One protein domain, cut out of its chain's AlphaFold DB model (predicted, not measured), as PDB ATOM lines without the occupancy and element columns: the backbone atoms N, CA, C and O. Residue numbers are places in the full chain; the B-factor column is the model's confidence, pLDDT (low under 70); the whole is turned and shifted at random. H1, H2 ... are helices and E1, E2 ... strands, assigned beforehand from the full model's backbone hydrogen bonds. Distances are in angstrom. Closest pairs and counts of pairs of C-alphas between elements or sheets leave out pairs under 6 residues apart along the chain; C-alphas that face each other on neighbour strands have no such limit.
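AT A GLANCE: This is residues 4 to 89 of the 95 residues of an uncharacterized protein of Sulfitobacter sediminilitoris (UniProt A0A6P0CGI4). Little regular structure: an open V, with the two-stranded ladder E1 and E2 and short H2 near its corner, H3 along one arm and H1 on the other. The long link, residues 31 to 55, runs through the opening, and residues 49 to 54 stick out beyond H3. The 86 printed residues hold H1, H2, E1, H3, E2 in this order, mostly helix, only 34 residues in named elements; the whole is loose, radius of gyration of the C-alphas 16.0 A, spans 45 by 36 by 21 A.

IN THESE COORDINATES: H1, residues 4 to 13, starts at C-alpha 4 (135.773, 158.231, 198.173) and spans 14.6 A. H2 is residues 22 to 25, E1 28 to 30, H3 56 to 69, 20.1 A. E2, residues 73 to 75, ends at C-alpha 75 (145.960, 169.455, 192.525).

HOW THE PARTS SIT: E1 and E2 are antiparallel at 152 degrees; N 30 and O 73 are 2.8 A apart, within hydrogen-bond range. H1 is apart from H2, H3, E1 and E2. In H1 and H3 every O i to N i+4 pair is within range; H2 is too short for one.

THE WHOLE: The C-alphas of Gly 50 and Asp 78, the farthest apart, are 47.0 A apart. The printed part has no cut. Residues 48 to 54 are under pLDDT 70.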
ATOM      1  N   SER A   4     136.102 159.498 198.843       94.62
ATOM      2  CA  SER A   4     135.773 158.231 198.173       94.62
ATOM      3  C   SER A   4     136.592 157.050 198.719       94.62
ATOM      4  O   SER A   4     136.040 156.031 199.132       94.62
ATOM      5  N   ILE A   5     137.913 157.222 198.795       95.62
ATOM      6  CA  ILE A   5     138.863 156.221 199.299       95.62
ATOM      7  C   ILE A   5     138.699 156.039 200.814       95.62
ATOM      8  O   ILE A   5     138.695 154.915 201.315       95.62
ATOM      9  N   CYS A   6     138.530 157.142 201.551       96.62
ATOM     10  CA  CYS A   6     138.334 157.104 202.997       96.62
ATOM     11  C   CYS A   6     137.065 156.334 203.369       96.62
ATOM     12  O   CYS A   6     137.106 155.517 204.285       96.62
ATOM     13  N   GLN A   7     135.963 156.561 202.649       96.06
ATOM     14  CA  GLN A   7     134.698 155.874 202.886       96.06
ATOM     15  C   GLN A   7     134.833 154.369 202.641       96.06
ATOM     16  O   GLN A   7     134.463 153.583 203.507       96.06
ATOM     17  N   PHE A   8     135.450 153.971 201.523       95.62
ATOM     18  CA  PHE A   8     135.698 152.560 201.214       95.62
ATOM     19  C   PHE A   8     136.456 151.837 202.342       95.62
ATOM     20  O   PHE A   8     136.052 150.762 202.783       95.62
ATOM     21  N   ILE A   9     137.530 152.447 202.857       95.44
ATOM     22  CA  ILE A   9     138.314 151.880 203.964       95.44
ATOM     23  C   ILE A   9     137.524 151.908 205.280       95.44
ATOM     24  O   ILE A   9     137.591 150.958 206.061       95.44
ATOM     25  N   SER A  10     136.776 152.986 205.527       97.31
ATOM     26  CA  SER A  10     135.946 153.160 206.722       97.31
ATOM     27  C   SER A  10     134.902 152.053 206.847       97.31
ATOM     28  O   SER A  10     134.777 151.438 207.907       97.31
ATOM     29  N   ASP A  11     134.209 151.748 205.752       97.12
ATOM     30  CA  ASP A  11     133.175 150.715 205.707       97.12
ATOM     31  C   ASP A  11     133.762 149.313 205.900       97.12
ATOM     32  O   ASP A  11     133.173 148.485 206.594       97.12
ATOM     33  N   ALA A  12     134.940 149.049 205.329       96.69
ATOM     34  CA  ALA A  12     135.575 147.736 205.400       96.69
ATOM     35  C   ALA A  12     136.224 147.432 206.763       96.69
ATOM     36  O   ALA A  12     136.226 146.277 207.189       96.69
ATOM     37  N   PHE A  13     136.790 148.439 207.440       97.31
ATOM     38  CA  PHE A  13     137.674 148.214 208.596       97.31
ATOM     39  C   PHE A  13     137.335 149.026 209.854       97.31
ATOM     40  O   PHE A  13     137.883 148.737 210.917       97.31
ATOM     41  N   TYR A  14     136.457 150.031 209.767       96.94
ATOM     42  CA  TYR A  14     136.189 150.977 210.861       96.94
ATOM     43  C   TYR A  14     134.692 151.161 211.183       96.94
ATOM     44  O   TYR A  14     134.324 152.113 211.878       96.94
ATOM     45  N   ASP A  15     133.820 150.261 210.719       96.56
ATOM     46  CA  ASP A  15     132.355 150.332 210.876       96.56
ATOM     47  C   ASP A  15     131.743 151.651 210.358       96.56
ATOM     48  O   ASP A  15     130.801 152.183 210.948       96.56
ATOM     49  N   GLY A  16     132.324 152.239 209.309       96.19
ATOM     50  CA  GLY A  16     131.841 153.489 208.710       96.19
ATOM     51  C   GLY A  16     132.070 154.741 209.570       96.19
ATOM     52  O   GLY A  16     131.502 155.796 209.292       96.19
ATOM     53  N   ARG A  17     132.878 154.656 210.637       97.00
ATOM     54  CA  ARG A  17     133.074 155.757 211.603       97.00
ATOM     55  C   ARG A  17     134.185 156.735 211.232       97.00
ATOM     56  O   ARG A  17     134.221 157.837 211.774       97.00
ATOM     57  N   LEU A  18     135.116 156.330 210.369       97.19
ATOM     58  CA  LEU A  18     136.204 157.191 209.913       97.19
ATOM     59  C   LEU A  18     135.675 158.209 208.894       97.19
ATOM     60  O   LEU A  18     134.987 157.830 207.945       97.19
ATOM     61  N   THR A  19     136.032 159.482 209.073       96.69
ATOM     62  CA  THR A  19     135.656 160.587 208.183       96.69
ATOM     63  C   THR A  19     136.889 161.260 207.583       96.69
ATOM     64  O   THR A  19     137.933 161.386 208.224       96.69
ATOM     65  N   ALA A  20     136.768 161.698 206.329       96.62
ATOM     66  CA  ALA A  20     137.812 162.464 205.660       96.62
ATOM     67  C   ALA A  20     137.766 163.937 206.090       96.62
ATOM     68  O   ALA A  20     136.692 164.503 206.286       96.62
ATOM     69  N   HIS A  21     138.933 164.575 206.189       96.44
ATOM     70  CA  HIS A  21     139.019 166.022 206.385       96.44
ATOM     71  C   HIS A  21     138.592 166.764 205.106       96.44
ATOM     72  O   HIS A  21     138.943 166.329 204.007       96.44
ATOM     73  N   GLU A  22     137.885 167.890 205.230       94.06
ATOM     74  CA  GLU A  22     137.281 168.620 204.098       94.06
ATOM     75  C   GLU A  22     138.299 168.982 203.007       94.06
ATOM     76  O   GLU A  22     138.052 168.724 201.827       94.06
ATOM     77  N   SER A  23     139.494 169.434 203.403       94.75
ATOM     78  CA  SER A  23     140.589 169.794 202.482       94.75
ATOM     79  C   SER A  23     141.048 168.649 201.566       94.75
ATOM     80  O   SER A  23     141.670 168.861 200.533       94.75
ATOM     81  N   THR A  24     140.750 167.394 201.914       94.19
ATOM     82  CA  THR A  24     141.121 166.246 201.075       94.19
ATOM     83  C   THR A  24     140.219 166.075 199.855       94.19
ATOM     84  O   THR A  24     140.588 165.343 198.939       94.19
ATOM     85  N   SER A  25     139.047 166.715 199.839       94.38
ATOM     86  CA  SER A  25     138.129 166.700 198.696       94.38
ATOM     87  C   SER A  25     138.620 167.557 197.526       94.38
ATOM     88  O   SER A  25     138.245 167.285 196.391       94.38
ATOM     89  N   GLU A  26     139.498 168.523 197.804       94.06
ATOM     90  CA  GLU A  26     140.059 169.471 196.833       94.06
ATOM     91  C   GLU A  26     141.224 168.872 196.031       94.06
ATOM     92  O   GLU A  26     141.592 169.394 194.982       94.06
ATOM     93  N   ARG A  27     141.788 167.751 196.499       95.50
ATOM     94  CA  ARG A  27     142.902 167.076 195.829       95.50
ATOM     95  C   ARG A  27     142.426 166.276 194.616       95.50
ATOM     96  O   ARG A  27     141.412 165.583 194.696       95.50
ATOM     97  N   SER A  28     143.193 166.272 193.530       95.81
ATOM     98  CA  SER A  28     142.922 165.452 192.334       95.81
ATOM     99  C   SER A  28     144.200 165.126 191.570       95.81
ATOM    100  O   SER A  28     145.163 165.877 191.638       95.81
ATOM    101  N   LEU A  29     144.209 164.035 190.808       96.56
ATOM    102  CA  LEU A  29     145.239 163.777 189.806       96.56
ATOM    103  C   LEU A  29     144.801 164.376 188.464       96.56
ATOM    104  O   LEU A  29     143.666 164.172 188.026       96.56
ATOM    105  N   ASN A  30     145.705 165.093 187.808       96.75
ATOM    106  CA  ASN A  30     145.484 165.758 186.530       96.75
ATOM    107  C   ASN A  30     146.292 165.010 185.463       96.75
ATOM    108  O   ASN A  30     147.384 165.413 185.070       96.75
ATOM    109  N   LEU A  31     145.761 163.861 185.049       96.38
ATOM    110  CA  LEU A  31     146.478 162.887 184.234       96.38
ATOM    111  C   LEU A  31     146.110 163.008 182.749       96.38
ATOM    112  O   LEU A  31     144.933 163.124 182.405       96.38
ATOM    113  N   GLN A  32     147.105 162.944 181.860       94.19
ATOM    114  CA  GLN A  32     146.901 162.967 180.408       94.19
ATOM    115  C   GLN A  32     147.570 161.769 179.730       94.19
ATOM    116  O   GLN A  32     148.760 161.529 179.912       94.19
ATOM    117  N   GLY A  33     146.820 161.045 178.895       91.06
ATOM    118  CA  GLY A  33     147.368 159.940 178.096       91.06
ATOM    119  C   GLY A  33     147.699 158.664 178.883       91.06
ATOM    120  O   GLY A  33     148.359 157.785 178.341       91.06
ATOM    121  N   VAL A  34     147.226 158.561 180.124       90.62
ATOM    122  CA  VAL A  34     147.311 157.380 180.999       90.62
ATOM    123  C   VAL A  34     145.901 156.904 181.333       90.62
ATOM    124  O   VAL A  34     145.004 157.723 181.547       90.62
ATOM    125  N   ASP A  35     145.708 155.588 181.377       90.31
ATOM    126  CA  ASP A  35     144.422 154.947 181.679       90.31
ATOM    127  C   ASP A  35     144.234 154.768 183.194       90.31
ATOM    128  O   ASP A  35     144.030 153.674 183.714       90.31
ATOM    129  N   LEU A  36     144.368 155.878 183.920       92.56
ATOM    130  CA  LEU A  36     144.166 155.951 185.361       92.56
ATOM    131  C   LEU A  36     143.147 157.053 185.679       92.56
ATOM    132  O   LEU A  36     143.144 158.109 185.040       92.56
ATOM    133  N   PRO A  37     142.267 156.841 186.672       93.00
ATOM    134  CA  PRO A  37     141.303 157.846 187.077       93.00
ATOM    135  C   PRO A  37     141.996 159.012 187.792       93.00
ATOM    136  O   PRO A  37     143.072 158.877 188.373       93.00
ATOM    137  N   SER A  38     141.320 160.160 187.833       92.25
ATOM    138  CA  SER A  38     141.784 161.343 188.572       92.25
ATOM    139  C   SER A  38     141.740 161.178 190.101       92.25
ATOM    140  O   SER A  38     142.210 162.039 190.846       92.25
ATOM    141  N   GLU A  39     141.159 160.084 190.595       92.38
ATOM    142  CA  GLU A  39     141.192 159.647 191.986       92.38
ATOM    143  C   GLU A  39     140.830 158.164 192.109       92.38
ATOM    144  O   GLU A  39     140.135 157.615 191.256       92.38
ATOM    145  N   GLY A  40     141.188 157.547 193.235       92.50
ATOM    146  CA  GLY A  40     140.602 156.276 193.658       92.50
ATOM    147  C   GLY A  40     141.617 155.161 193.848       92.50
ATOM    148  O   GLY A  40     142.812 155.397 194.006       92.50
ATOM    149  N   ILE A  41     141.095 153.937 193.874       93.19
ATOM    150  CA  ILE A  41     141.861 152.694 193.943       93.19
ATOM    151  C   ILE A  41     141.593 151.947 192.641       93.19
ATOM    152  O   ILE A  41     140.434 151.710 192.297       93.19
ATOM    153  N   VAL A  42     142.656 151.572 191.937       93.50
ATOM    154  CA  VAL A  42     142.582 150.808 190.689       93.50
ATOM    155  C   VAL A  42     143.199 149.439 190.916       93.50
ATOM    156  O   VAL A  42     144.265 149.325 191.518       93.50
ATOM    157  N   MET A  43     142.522 148.400 190.433       92.94
ATOM    158  CA  MET A  43     143.063 147.048 190.385       92.94
ATOM    159  C   MET A  43     143.540 146.766 188.962       92.94
ATOM    160  O   MET A  43     142.729 146.742 188.038       92.94
ATOM    161  N   ILE A  44     144.845 146.551 188.803       91.38
ATOM    162  CA  ILE A  44     145.457 146.140 187.538       91.38
ATOM    163  C   ILE A  44     145.768 144.649 187.647       91.38
ATOM    164  O   ILE A  44     146.450 144.218 188.577       91.38
ATOM    165  N   SER A  45     145.218 143.858 186.731       87.88
ATOM    166  CA  SER A  45     145.483 142.422 186.661       87.88
ATOM    167  C   SER A  45     146.829 142.165 185.988       87.88
ATOM    168  O   SER A  45     147.126 142.779 184.968       87.88
ATOM    169  N   ALA A  46     147.594 141.215 186.516       84.88
ATOM    170  CA  ALA A  46     148.815 140.693 185.909       84.88
ATOM    171  C   ALA A  46     148.745 139.158 185.873       84.88
ATOM    172  O   ALA A  46     148.090 138.544 186.728       84.88
ATOM    173  N   GLU A  47     149.359 138.520 184.875       77.56
ATOM    174  CA  GLU A  47     149.410 137.059 184.816       77.56
ATOM    175  C   GLU A  47     150.451 136.516 185.806       77.56
ATOM    176  O   GLU A  47     151.605 136.941 185.867       77.56
ATOM    177  N   HIS A  48     150.027 135.572 186.649       67.50
ATOM    178  CA  HIS A  48     150.821 135.079 187.783       67.50
ATOM    179  C   HIS A  48     151.119 133.573 187.711       67.50
ATOM    180  O   HIS A  48     151.515 132.967 188.711       67.50
ATOM    181  N   GLU A  49     150.916 132.924 186.562       69.31
ATOM    182  CA  GLU A  49     151.059 131.470 186.474       69.31
ATOM    183  C   GLU A  49     152.528 131.040 186.679       69.31
ATOM    184  O   GLU A  49     153.423 131.387 185.912       69.31
ATOM    185  N   GLY A  50     152.796 130.292 187.757       63.81
ATOM    186  CA  GLY A  50     154.120 129.723 188.047       63.81
ATOM    187  C   GLY A  50     155.137 130.671 188.697       63.81
ATOM    188  O   GLY A  50     156.306 130.301 188.833       63.81
ATOM    189  N   CYS A  51     154.724 131.862 189.135       65.75
ATOM    190  CA  CYS A  51     155.602 132.801 189.841       65.75
ATOM    191  C   CYS A  51     155.690 132.469 191.348       65.75
ATOM    192  O   CYS A  51     154.700 132.090 191.968       65.75
ATOM    193  N   SER A  52     156.892 132.573 191.940       68.12
ATOM    194  CA  SER A  52     157.127 132.336 193.380       68.12
ATOM    195  C   SER A  52     157.254 133.654 194.155       68.12
ATOM    196  O   SER A  52     156.247 134.257 194.484       68.12
ATOM    197  N   GLN A  53     158.473 134.121 194.437       64.94
ATOM    198  CA  GLN A  53     158.739 135.380 195.163       64.94
ATOM    199  C   GLN A  53     159.078 136.555 194.234       64.94
ATOM    200  O   GLN A  53     159.380 137.649 194.689       64.94
ATOM    201  N   LYS A  54     159.104 136.328 192.919       68.69
ATOM    202  CA  LYS A  54     159.414 137.360 191.933       68.69
ATOM    203  C   LYS A  54     158.517 137.180 190.726       68.69
ATOM    204  O   LYS A  54     158.471 136.084 190.167       68.69
ATOM    205  N   ASN A  55     157.897 138.271 190.302       80.12
ATOM    206  CA  ASN A  55     157.179 138.353 189.048       80.12
ATOM    207  C   ASN A  55     157.755 139.499 188.206       80.12
ATOM    208  O   ASN A  55     157.830 140.643 188.649       80.12
ATOM    209  N   VAL A  56     158.235 139.173 187.006       84.12
ATOM    210  CA  VAL A  56     158.780 140.173 186.076       84.12
ATOM    211  C   VAL A  56     157.655 140.995 185.451       84.12
ATOM    212  O   VAL A  56     157.828 142.190 185.254       84.12
ATOM    213  N   GLU A  57     156.509 140.376 185.186       87.00
ATOM    214  CA  GLU A  57     155.359 141.026 184.565       87.00
ATOM    215  C   GLU A  57     154.764 142.104 185.471       87.00
ATOM    216  O   GLU A  57     154.599 143.239 185.029       87.00
ATOM    217  N   GLU A  58     154.563 141.799 186.759       88.44
ATOM    218  CA  GLU A  58     154.163 142.807 187.754       88.44
ATOM    219  C   GLU A  58     155.152 143.983 187.773       88.44
ATOM    220  O   GLU A  58     154.744 145.142 187.813       88.44
ATOM    221  N   GLY A  59     156.458 143.702 187.694       90.50
ATOM    222  CA  GLY A  59     157.497 144.731 187.666       90.50
ATOM    223  C   GLY A  59     157.427 145.638 186.434       90.50
ATOM    224  O   GLY A  59     157.582 146.852 186.566       90.50
ATOM    225  N   GLU A  60     157.180 145.079 185.247       92.19
ATOM    226  CA  GLU A  60     157.030 145.867 184.018       92.19
ATOM    227  C   GLU A  60     155.734 146.689 184.020       92.19
ATOM    228  O   GLU A  60     155.763 147.849 183.607       92.19
ATOM    229  N   ILE A  61     154.632 146.148 184.555       93.06
ATOM    230  CA  ILE A  61     153.378 146.893 184.744       93.06
ATOM    231  C   ILE A  61     153.605 148.071 185.696       93.06
ATOM    232  O   ILE A  61     153.336 149.213 185.331       93.06
ATOM    233  N   ILE A  62     154.181 147.828 186.879       93.75
ATOM    234  CA  ILE A  62     154.483 148.887 187.857       93.75
ATOM    235  C   ILE A  62     155.373 149.960 187.229       93.75
ATOM    236  O   ILE A  62     155.123 151.148 187.408       93.75
ATOM    237  N   LYS A  63     156.400 149.564 186.474       95.12
ATOM    238  CA  LYS A  63     157.315 150.496 185.808       95.12
ATOM    239  C   LYS A  63     156.616 151.341 184.743       95.12
ATOM    240  O   LYS A  63     156.931 152.526 184.628       95.12
ATOM    241  N   ALA A  64     155.704 150.754 183.968       94.81
ATOM    242  CA  ALA A  64     154.926 151.473 182.966       94.81
ATOM    243  C   ALA A  64     154.010 152.519 183.619       94.81
ATOM    244  O   ALA A  64     154.064 153.687 183.237       94.81
ATOM    245  N   GLU A  65     153.257 152.130 184.651       95.25
ATOM    246  CA  GLU A  65     152.379 153.045 185.392       95.25
ATOM    247  C   GLU A  65     153.176 154.143 186.108       95.25
ATOM    248  O   GLU A  65     152.854 155.326 186.000       95.25
ATOM    249  N   TYR A  66     154.276 153.781 186.776       96.75
ATOM    250  CA  TYR A  66     155.171 154.731 187.441       96.75
ATOM    251  C   TYR A  66     155.708 155.777 186.456       96.75
ATOM    252  O   TYR A  66     155.625 156.978 186.707       96.75
ATOM    253  N   GLY A  67     156.208 155.331 185.299       96.62
ATOM    254  CA  GLY A  67     156.691 156.224 184.248       96.62
ATOM    255  C   GLY A  67     155.592 157.090 183.627       96.62
ATOM    256  O   GLY A  67     155.869 158.226 183.255       96.62
ATOM    257  N   GLY A  68     154.359 156.583 183.532       95.88
ATOM    258  CA  GLY A  68     153.203 157.331 183.025       95.88
ATOM    259  C   GLY A  68     152.697 158.421 183.976       95.88
ATOM    260  O   GLY A  68     152.088 159.392 183.518       95.88
ATOM    261  N   LEU A  69     152.959 158.274 185.278       96.94
ATOM    262  CA  LEU A  69     152.610 159.249 186.314       96.94
ATOM    263  C   LEU A  69     153.650 160.363 186.461       96.94
ATOM    264  O   LEU A  69     153.276 161.506 186.719       96.94
ATOM    265  N   LEU A  70     154.940 160.058 186.307       97.56
ATOM    266  CA  LEU A  70     155.995 161.060 186.461       97.56
ATOM    267  C   LEU A  70     155.820 162.230 185.485       97.56
ATOM    268  O   LEU A  70     155.657 162.049 184.279       97.56
ATOM    269  N   GLY A  71     155.894 163.451 186.016       97.25
ATOM    270  CA  GLY A  71     155.732 164.681 185.242       97.25
ATOM    271  C   GLY A  71     154.286 165.047 184.888       97.25
ATOM    272  O   GLY A  71     154.077 166.139 184.361       97.25
ATOM    273  N   GLN A  72     153.298 164.199 185.198       97.75
ATOM    274  CA  GLN A  72     151.888 164.608 185.236       97.75
ATOM    275  C   GLN A  72     151.664 165.574 186.399       97.75
ATOM    276  O   GLN A  72     152.545 165.748 187.230       97.75
ATOM    277  N   GLU A  73     150.490 166.180 186.508       98.06
ATOM    278  CA  GLU A  73     150.197 167.128 187.584       98.06
ATOM    279  C   GLU A  73     149.196 166.541 188.581       98.06
ATOM    280  O   GLU A  73     148.397 165.658 188.259       98.06
ATOM    281  N   PHE A  74     149.192 167.067 189.799       97.56
ATOM    282  CA  PHE A  74     148.117 166.838 190.759       97.56
ATOM    283  C   PHE A  74     147.727 168.156 191.414       97.56
ATOM    284  O   PHE A  74     148.574 169.011 191.626       97.56
ATOM    285  N   THR A  75     146.451 168.324 191.738       97.00
ATOM    286  CA  THR A  75     145.960 169.455 192.525       97.00
ATOM    287  C   THR A  75     146.116 169.132 194.008       97.00
ATOM    288  O   THR A  75     145.620 168.092 194.460       97.00
ATOM    289  N   ASP A  76     146.780 170.002 194.769       95.38
ATOM    290  CA  ASP A  76     146.846 169.919 196.231       95.38
ATOM    291  C   ASP A  76     145.751 170.773 196.903       95.38
ATOM    292  O   ASP A  76     145.040 171.549 196.265       95.38
ATOM    293  N   HIS A  77     145.590 170.628 198.217       92.12
ATOM    294  CA  HIS A  77     144.568 171.290 199.025       92.12
ATOM    295  C   HIS A  77     144.734 172.817 199.111       92.12
ATOM    296  O   HIS A  77     143.877 173.514 199.642       92.12
ATOM    297  N   ASP A  78     145.882 173.354 198.706       93.44
ATOM    298  CA  ASP A  78     146.127 174.795 198.622       93.44
ATOM    299  C   ASP A  78     145.844 175.347 197.212       93.44
ATOM    300  O   ASP A  78     146.027 176.540 196.961       93.44
ATOM    301  N   GLY A  79     145.369 174.488 196.303       94.50
ATOM    302  CA  GLY A  79     145.076 174.808 194.911       94.50
ATOM    303  C   GLY A  79     146.306 174.832 194.004       94.50
ATOM    304  O   GLY A  79     146.173 175.181 192.831       94.50
ATOM    305  N   THR A  80     147.495 174.487 194.509       97.19
ATOM    306  CA  THR A  80     148.687 174.347 193.666       97.19
ATOM    307  C   THR A  80     148.599 173.098 192.796       97.19
ATOM    308  O   THR A  80     147.951 172.115 193.155       97.19
ATOM    309  N   THR A  81     149.253 173.149 191.633       97.81
ATOM    310  CA  THR A  81     149.308 172.034 190.679       97.81
ATOM    311  C   THR A  81     150.750 171.676 190.311       97.81
ATOM    312  O   THR A  81     151.170 171.924 189.178       97.81
ATOM    313  N   PRO A  82     151.567 171.192 191.262       97.75
ATOM    314  CA  PRO A  82     152.930 170.779 190.961       97.75
ATOM    315  C   PRO A  82     152.959 169.500 190.101       97.75
ATOM    316  O   PRO A  82     151.995 168.723 190.094       97.75
ATOM    317  N   PRO A  83     154.074 169.255 189.389       98.12
ATOM    318  CA  PRO A  83     154.298 167.975 188.739       98.12
ATOM    319  C   PRO A  83     154.523 166.870 189.781       98.12
ATOM    320  O   PRO A  83     155.135 167.109 190.819       98.12
ATOM    321  N   ILE A  84     154.086 165.653 189.469       98.19
ATOM    322  CA  ILE A  84     154.365 164.435 190.226       98.19
ATOM    323  C   ILE A  84     155.838 164.078 190.030       98.19
ATOM    324  O   ILE A  84     156.310 163.890 188.901       98.19
ATOM    325  N   THR A  85     156.552 163.966 191.141       98.12
ATOM    326  CA  THR A  85     157.960 163.581 191.201       98.12
ATOM    327  C   THR A  85     158.132 162.223 191.875       98.12
ATOM    328  O   THR A  85     157.174 161.614 192.351       98.12
ATOM    329  N   GLU A  86     159.368 161.728 191.926       97.75
ATOM    330  CA  GLU A  86     159.682 160.473 192.618       97.75
ATOM    331  C   GLU A  86     159.343 160.539 194.119       97.75
ATOM    332  O   GLU A  86     158.946 159.526 194.692       97.75
ATOM    333  N   ASP A  87     159.423 161.728 194.733       97.62
ATOM    334  CA  ASP A  87     159.101 161.952 196.149       97.62
ATOM    335  C   ASP A  87     157.594 161.820 196.448       97.62
ATOM    336  O   ASP A  87     157.198 161.616 197.598       97.62
ATOM    337  N   ASP A  88     156.749 161.895 195.416       96.94
ATOM    338  CA  ASP A  88     155.290 161.827 195.528       96.94
ATOM    339  C   ASP A  88     154.738 160.399 195.347       96.94
ATOM    340  O   ASP A  88     153.549 160.160 195.587       96.94
ATOM    341  N   ILE A  89     155.574 159.434 194.935       97.19
ATOM    342  CA  ILE A  89     155.156 158.059 194.625       97.19
ATOM    343  C   ILE A  89     155.842 157.056 195.556       97.19
ATOM    344  O   ILE A  89     157.059 156.889 195.548       97.19
TER     345      ILE A  89